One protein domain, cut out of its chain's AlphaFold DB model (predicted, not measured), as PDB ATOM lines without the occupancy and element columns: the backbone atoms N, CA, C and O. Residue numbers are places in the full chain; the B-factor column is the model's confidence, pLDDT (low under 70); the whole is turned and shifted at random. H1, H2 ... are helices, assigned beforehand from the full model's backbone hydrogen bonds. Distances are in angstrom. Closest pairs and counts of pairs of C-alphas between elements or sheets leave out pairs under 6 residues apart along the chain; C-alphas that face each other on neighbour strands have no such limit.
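AT A GLANCE: This is residues 140 to 180 of the 180 residues of an uncharacterized protein of Methylobacter tundripaludum (strain ATCC BAA-1195 / DSM 17260 / SV96) (UniProt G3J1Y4). Two helices meet at their ends as an open V, with a sharp turn at the corner and empty space between the arms. The longer arm is H1 and the shorter H2; residues 140 to 143, before H1, fold back toward the open side of the V. The printed part has 41 residues with two named helices, H1 then H2, and no named strand; its class is all helix. It is loose, with a radius of gyration of the C-alphas of 12.7 A, and flat, spanning 32 by 27 by 7 A.

HOW THE PARTS SIT: H1, residues 144 to 163, and H2, residues 165 to 179, touch only at the corner by their tight link of one residue. H1 touches H2 with residues 160 to 162 alone, and H2 touches H1 with residues 167 to 171 alone; the closest C-alphas of the two helices are those of Cys 161 and Met 168, 4.8 A apart. The helices run opposite ways at a steep tilt of 61 degrees. In H1 and H2 every O i to N i+4 pair is within hydrogen-bond range.

IN THESE COORDINATES: H1 begins at C-alpha 144, (-1.175, -54.419, 45.874), and is 28.9 A long. H2 is 21.4 A long and ends at C-alpha 179, (-2.722, -28.186, 31.694).

THE WHOLE: The farthest C-alphas, of Ile 145 and Ala 180, are 33.9 A apart. The printed part has no cut, and no printed residue is under 70 in pLDDT.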
ATOM      1  N   CYS A 140      -1.085 -45.309  38.719       94.25
ATOM      2  CA  CYS A 140      -1.067 -46.181  39.884       94.25
ATOM      3  C   CYS A 140      -0.680 -47.618  39.476       94.25
ATOM      4  O   CYS A 140      -1.280 -48.185  38.558       94.25
ATOM      5  N   PRO A 141       0.292 -48.245  40.160       97.06
ATOM      6  CA  PRO A 141       0.712 -49.602  39.838       97.06
ATOM      7  C   PRO A 141      -0.368 -50.640  40.183       97.06
ATOM      8  O   PRO A 141      -1.104 -50.500  41.157       97.06
ATOM      9  N   THR A 142      -0.411 -51.740  39.423       97.31
ATOM     10  CA  THR A 142      -1.410 -52.815  39.598       97.31
ATOM     11  C   THR A 142      -1.162 -53.698  40.826       97.31
ATOM     12  O   THR A 142      -2.107 -54.230  41.406       97.31
ATOM     13  N   ASP A 143       0.097 -53.887  41.234       97.62
ATOM     14  CA  ASP A 143       0.424 -54.724  42.394       97.62
ATOM     15  C   ASP A 143      -0.027 -54.056  43.701       97.62
ATOM     16  O   ASP A 143       0.289 -52.900  43.975       97.62
ATOM     17  N   SER A 144      -0.715 -54.821  44.546       96.81
ATOM     18  CA  SER A 144      -1.175 -54.419  45.874       96.81
ATOM     19  C   SER A 144      -0.079 -53.846  46.782       96.81
ATOM     20  O   SER A 144      -0.337 -52.886  47.512       96.81
ATOM     21  N   ILE A 145       1.140 -54.401  46.757       97.38
ATOM     22  CA  ILE A 145       2.244 -53.915  47.599       97.38
ATOM     23  C   ILE A 145       2.715 -52.565  47.065       97.38
ATOM     24  O   ILE A 145       2.847 -51.599  47.819       97.38
ATOM     25  N   LEU A 146       2.910 -52.483  45.752       96.56
ATOM     26  CA  LEU A 146       3.396 -51.279  45.097       96.56
ATOM     27  C   LEU A 146       2.362 -50.144  45.157       96.56
ATOM     28  O   LEU A 146       2.733 -48.999  45.392       96.56
ATOM     29  N   CYS A 147       1.071 -50.463  45.071       96.56
ATOM     30  CA  CYS A 147      -0.041 -49.528  45.241       96.56
ATOM     31  C   CYS A 147      -0.044 -48.900  46.644       96.56
ATOM     32  O   CYS A 147      -0.191 -47.688  46.792       96.56
ATOM     33  N   ARG A 148       0.218 -49.689  47.696       97.75
ATOM     34  CA  ARG A 148       0.355 -49.148  49.061       97.75
ATOM     35  C   ARG A 148       1.531 -48.184  49.180       97.75
ATOM     36  O   ARG A 148       1.395 -47.143  49.819       97.75
ATOM     37  N   HIS A 149       2.669 -48.513  48.569       97.56
ATOM     38  CA  HIS A 149       3.824 -47.615  48.535       97.56
ATOM     39  C   HIS A 149       3.535 -46.339  47.745       97.56
ATOM     40  O   HIS A 149       3.896 -45.257  48.201       97.56
ATOM     41  N   TYR A 150       2.832 -46.456  46.621       97.44
ATOM     42  CA  TYR A 150       2.385 -45.325  45.820       97.44
ATOM     43  C   TYR A 150       1.485 -44.382  46.634       97.44
ATOM     44  O   TYR A 150       1.773 -43.192  46.731       97.44
ATOM     45  N   HIS A 151       0.474 -44.902  47.336       96.12
ATOM     46  CA  HIS A 151      -0.370 -44.077  48.209       96.12
ATOM     47  C   HIS A 151       0.419 -43.439  49.358       96.12
ATOM     48  O   HIS A 151       0.176 -42.286  49.703       96.12
ATOM     49  N   MET A 152       1.385 -44.155  49.945       97.06
ATOM     50  CA  MET A 152       2.254 -43.586  50.977       97.06
ATOM     51  C   MET A 152       3.076 -42.416  50.426       97.06
ATOM     52  O   MET A 152       3.170 -41.382  51.080       97.06
ATOM     53  N   MET A 153       3.625 -42.557  49.217       97.12
ATOM     54  CA  MET A 153       4.357 -41.495  48.528       97.12
ATOM     55  C   MET A 153       3.465 -40.267  48.303       97.12
ATOM     56  O   MET A 153       3.869 -39.158  48.654       97.12
ATOM     57  N   LEU A 154       2.235 -40.453  47.809       96.69
ATOM     58  CA  LEU A 154       1.274 -39.357  47.644       96.69
ATOM     59  C   LEU A 154       0.979 -38.653  48.973       96.69
ATOM     60  O   LEU A 154       1.033 -37.430  49.045       96.69
ATOM     61  N   LEU A 155       0.732 -39.404  50.049       96.19
ATOM     62  CA  LEU A 155       0.479 -38.834  51.376       96.19
ATOM     63  C   LEU A 155       1.674 -38.033  51.904       96.19
ATOM     64  O   LEU A 155       1.482 -36.954  52.464       96.19
ATOM     65  N   THR A 156       2.901 -38.530  51.713       96.94
ATOM     66  CA  THR A 156       4.108 -37.785  52.102       96.94
ATOM     67  C   THR A 156       4.278 -36.503  51.299       96.94
ATOM     68  O   THR A 156       4.726 -35.497  51.843       96.94
ATOM     69  N   GLU A 157       3.887 -36.517  50.027       96.44
ATOM     70  CA  GLU A 157       3.959 -35.350  49.159       96.44
ATOM     71  C   GLU A 157       2.906 -34.303  49.534       96.44
ATOM     72  O   GLU A 157       3.224 -33.121  49.651       96.44
ATOM     73  N   ILE A 158       1.681 -34.739  49.842       95.94
ATOM     74  CA  ILE A 158       0.621 -33.878  50.377       95.94
ATOM     75  C   ILE A 158       1.100 -33.184  51.657       95.94
ATOM     76  O   ILE A 158       1.012 -31.961  51.765       95.94
ATOM     77  N   ASP A 159       1.644 -33.938  52.616       95.31
ATOM     78  CA  ASP A 159       2.164 -33.376  53.866       95.31
ATOM     79  C   ASP A 159       3.312 -32.383  53.616       95.31
ATOM     80  O   ASP A 159       3.349 -31.299  54.204       95.31
ATOM     81  N   ARG A 160       4.211 -32.694  52.674       95.62
ATOM     82  CA  ARG A 160       5.288 -31.789  52.253       95.62
ATOM     83  C   ARG A 160       4.734 -30.465  51.725       95.62
ATOM     84  O   ARG A 160       5.208 -29.411  52.138       95.62
ATOM     85  N   CYS A 161       3.728 -30.508  50.855       94.56
ATOM     86  CA  CYS A 161       3.088 -29.321  50.289       94.56
ATOM     87  C   CYS A 161       2.375 -28.471  51.350       94.56
ATOM     88  O   CYS A 161       2.421 -27.246  51.285       94.56
ATOM     89  N   LEU A 162       1.750 -29.095  52.349       92.69
ATOM     90  CA  LEU A 162       1.053 -28.376  53.423       92.69
ATOM     91  C   LEU A 162       2.009 -27.662  54.381       92.69
ATOM     92  O   LEU A 162       1.682 -26.593  54.895       92.69
ATOM     93  N   ASN A 163       3.174 -28.256  54.633       93.38
ATOM     94  CA  ASN A 163       4.152 -27.731  55.582       93.38
ATOM     95  C   ASN A 163       5.157 -26.759  54.940       93.38
ATOM     96  O   ASN A 163       5.738 -25.932  55.645       93.38
ATOM     97  N   ASP A 164       5.377 -26.840  53.622       94.44
ATOM     98  CA  ASP A 164       6.320 -25.997  52.885       94.44
ATOM     99  C   ASP A 164       5.626 -25.188  51.780       94.44
ATOM    100  O   ASP A 164       5.198 -25.709  50.748       94.44
ATOM    101  N   LYS A 165       5.606 -23.862  51.954       92.62
ATOM    102  CA  LYS A 165       5.051 -22.926  50.970       92.62
ATOM    103  C   LYS A 165       5.718 -23.059  49.595       92.62
ATOM    104  O   LYS A 165       5.036 -22.983  48.578       92.62
ATOM    105  N   LYS A 166       7.034 -23.288  49.544       96.00
ATOM    106  CA  LYS A 166       7.768 -23.420  48.278       96.00
ATOM    107  C   LYS A 166       7.371 -24.697  47.536       96.00
ATOM    108  O   LYS A 166       7.334 -24.713  46.307       96.00
ATOM    109  N   ALA A 167       7.079 -25.767  48.274       95.88
ATOM    110  CA  ALA A 167       6.572 -27.008  47.704       95.88
ATOM    111  C   ALA A 167       5.200 -26.805  47.050       95.88
ATOM    112  O   ALA A 167       4.988 -27.291  45.942       95.88
ATOM    113  N   MET A 168       4.313 -26.042  47.697       95.25
ATOM    114  CA  MET A 168       3.007 -25.667  47.146       95.25
ATOM    115  C   MET A 168       3.130 -24.816  45.875       95.25
ATOM    116  O   MET A 168       2.498 -25.119  44.871       95.25
ATOM    117  N   GLU A 169       3.962 -23.771  45.892       96.06
ATOM    118  CA  GLU A 169       4.163 -22.894  44.725       96.06
ATOM    119  C   GLU A 169       4.694 -23.676  43.513       96.06
ATOM    120  O   GLU A 169       4.237 -23.471  42.391       96.06
ATOM    121  N   ARG A 170       5.611 -24.624  43.742       97.06
ATOM    122  CA  ARG A 170       6.104 -25.515  42.687       97.06
ATOM    123  C   ARG A 170       5.008 -26.426  42.137       97.06
ATOM    124  O   ARG A 170       4.919 -26.578  40.928       97.06
ATOM    125  N   LEU A 171       4.193 -27.014  43.012       96.75
ATOM    126  CA  LEU A 171       3.089 -27.882  42.605       96.75
ATOM    127  C   LEU A 171       2.110 -27.143  41.682       96.75
ATOM    128  O   LEU A 171       1.703 -27.690  40.664       96.75
ATOM    129  N   ILE A 172       1.764 -25.900  42.031       96.62
ATOM    130  CA  ILE A 172       0.897 -25.042  41.212       96.62
ATOM    131  C   ILE A 172       1.521 -24.812  39.834       96.62
ATOM    132  O   ILE A 172       0.861 -25.053  38.831       96.62
ATOM    133  N   TYR A 173       2.800 -24.429  39.784       97.06
ATOM    134  CA  TYR A 173       3.514 -24.213  38.525       97.06
ATOM    135  C   TYR A 173       3.564 -25.472  37.643       97.06
ATOM    136  O   TYR A 173       3.256 -25.409  36.455       97.06
ATOM    137  N   ASP A 174       3.927 -26.619  38.221       96.88
ATOM    138  CA  ASP A 174       4.031 -27.883  37.488       96.88
ATOM    139  C   ASP A 174       2.648 -28.316  36.950       96.88
ATOM    140  O   ASP A 174       2.544 -28.778  35.814       96.88
ATOM    141  N   TYR A 175       1.575 -28.109  37.724       96.69
ATOM    142  CA  TYR A 175       0.196 -28.421  37.327       96.69
ATOM    143  C   TYR A 175      -0.324 -27.503  36.213       96.69
ATOM    144  O   TYR A 175      -0.903 -27.984  35.239       96.69
ATOM    145  N   GLU A 176      -0.096 -26.192  36.323       96.19
ATOM    146  CA  GLU A 176      -0.467 -25.227  35.282       96.19
ATOM    147  C   GLU A 176       0.234 -25.554  33.961       96.19
ATOM    148  O   GLU A 176      -0.415 -25.600  32.916       96.19
ATOM    149  N   ASN A 177       1.526 -25.886  34.021       96.50
ATOM    150  CA  ASN A 177       2.308 -26.286  32.855       96.50
ATOM    151  C   ASN A 177       1.873 -27.627  32.241       96.50
ATOM    152  O   ASN A 177       2.115 -27.835  31.057       96.50
ATOM    153  N   LEU A 178       1.273 -28.539  33.012       93.81
ATOM    154  CA  LEU A 178       0.702 -29.780  32.475       93.81
ATOM    155  C   LEU A 178      -0.640 -29.531  31.764       93.81
ATOM    156  O   LEU A 178      -1.000 -30.266  30.848       93.81
ATOM    157  N   SER A 179      -1.389 -28.520  32.212       83.44
ATOM    158  CA  SER A 179      -2.722 -28.186  31.694       83.44
ATOM    159  C   SER A 179      -2.729 -27.269  30.462       83.44
ATOM    160  O   SER A 179      -3.789 -27.094  29.857       83.44
ATOM    161  N   ALA A 180      -1.581 -26.674  30.126       75.56
ATOM    162  CA  ALA A 180      -1.388 -25.738  29.014       75.56
ATOM    163  C   ALA A 180      -0.976 -26.451  27.717       75.56
ATOM    164  O   ALA A 180      -1.483 -26.038  26.648       75.56
TER     165      ALA A 180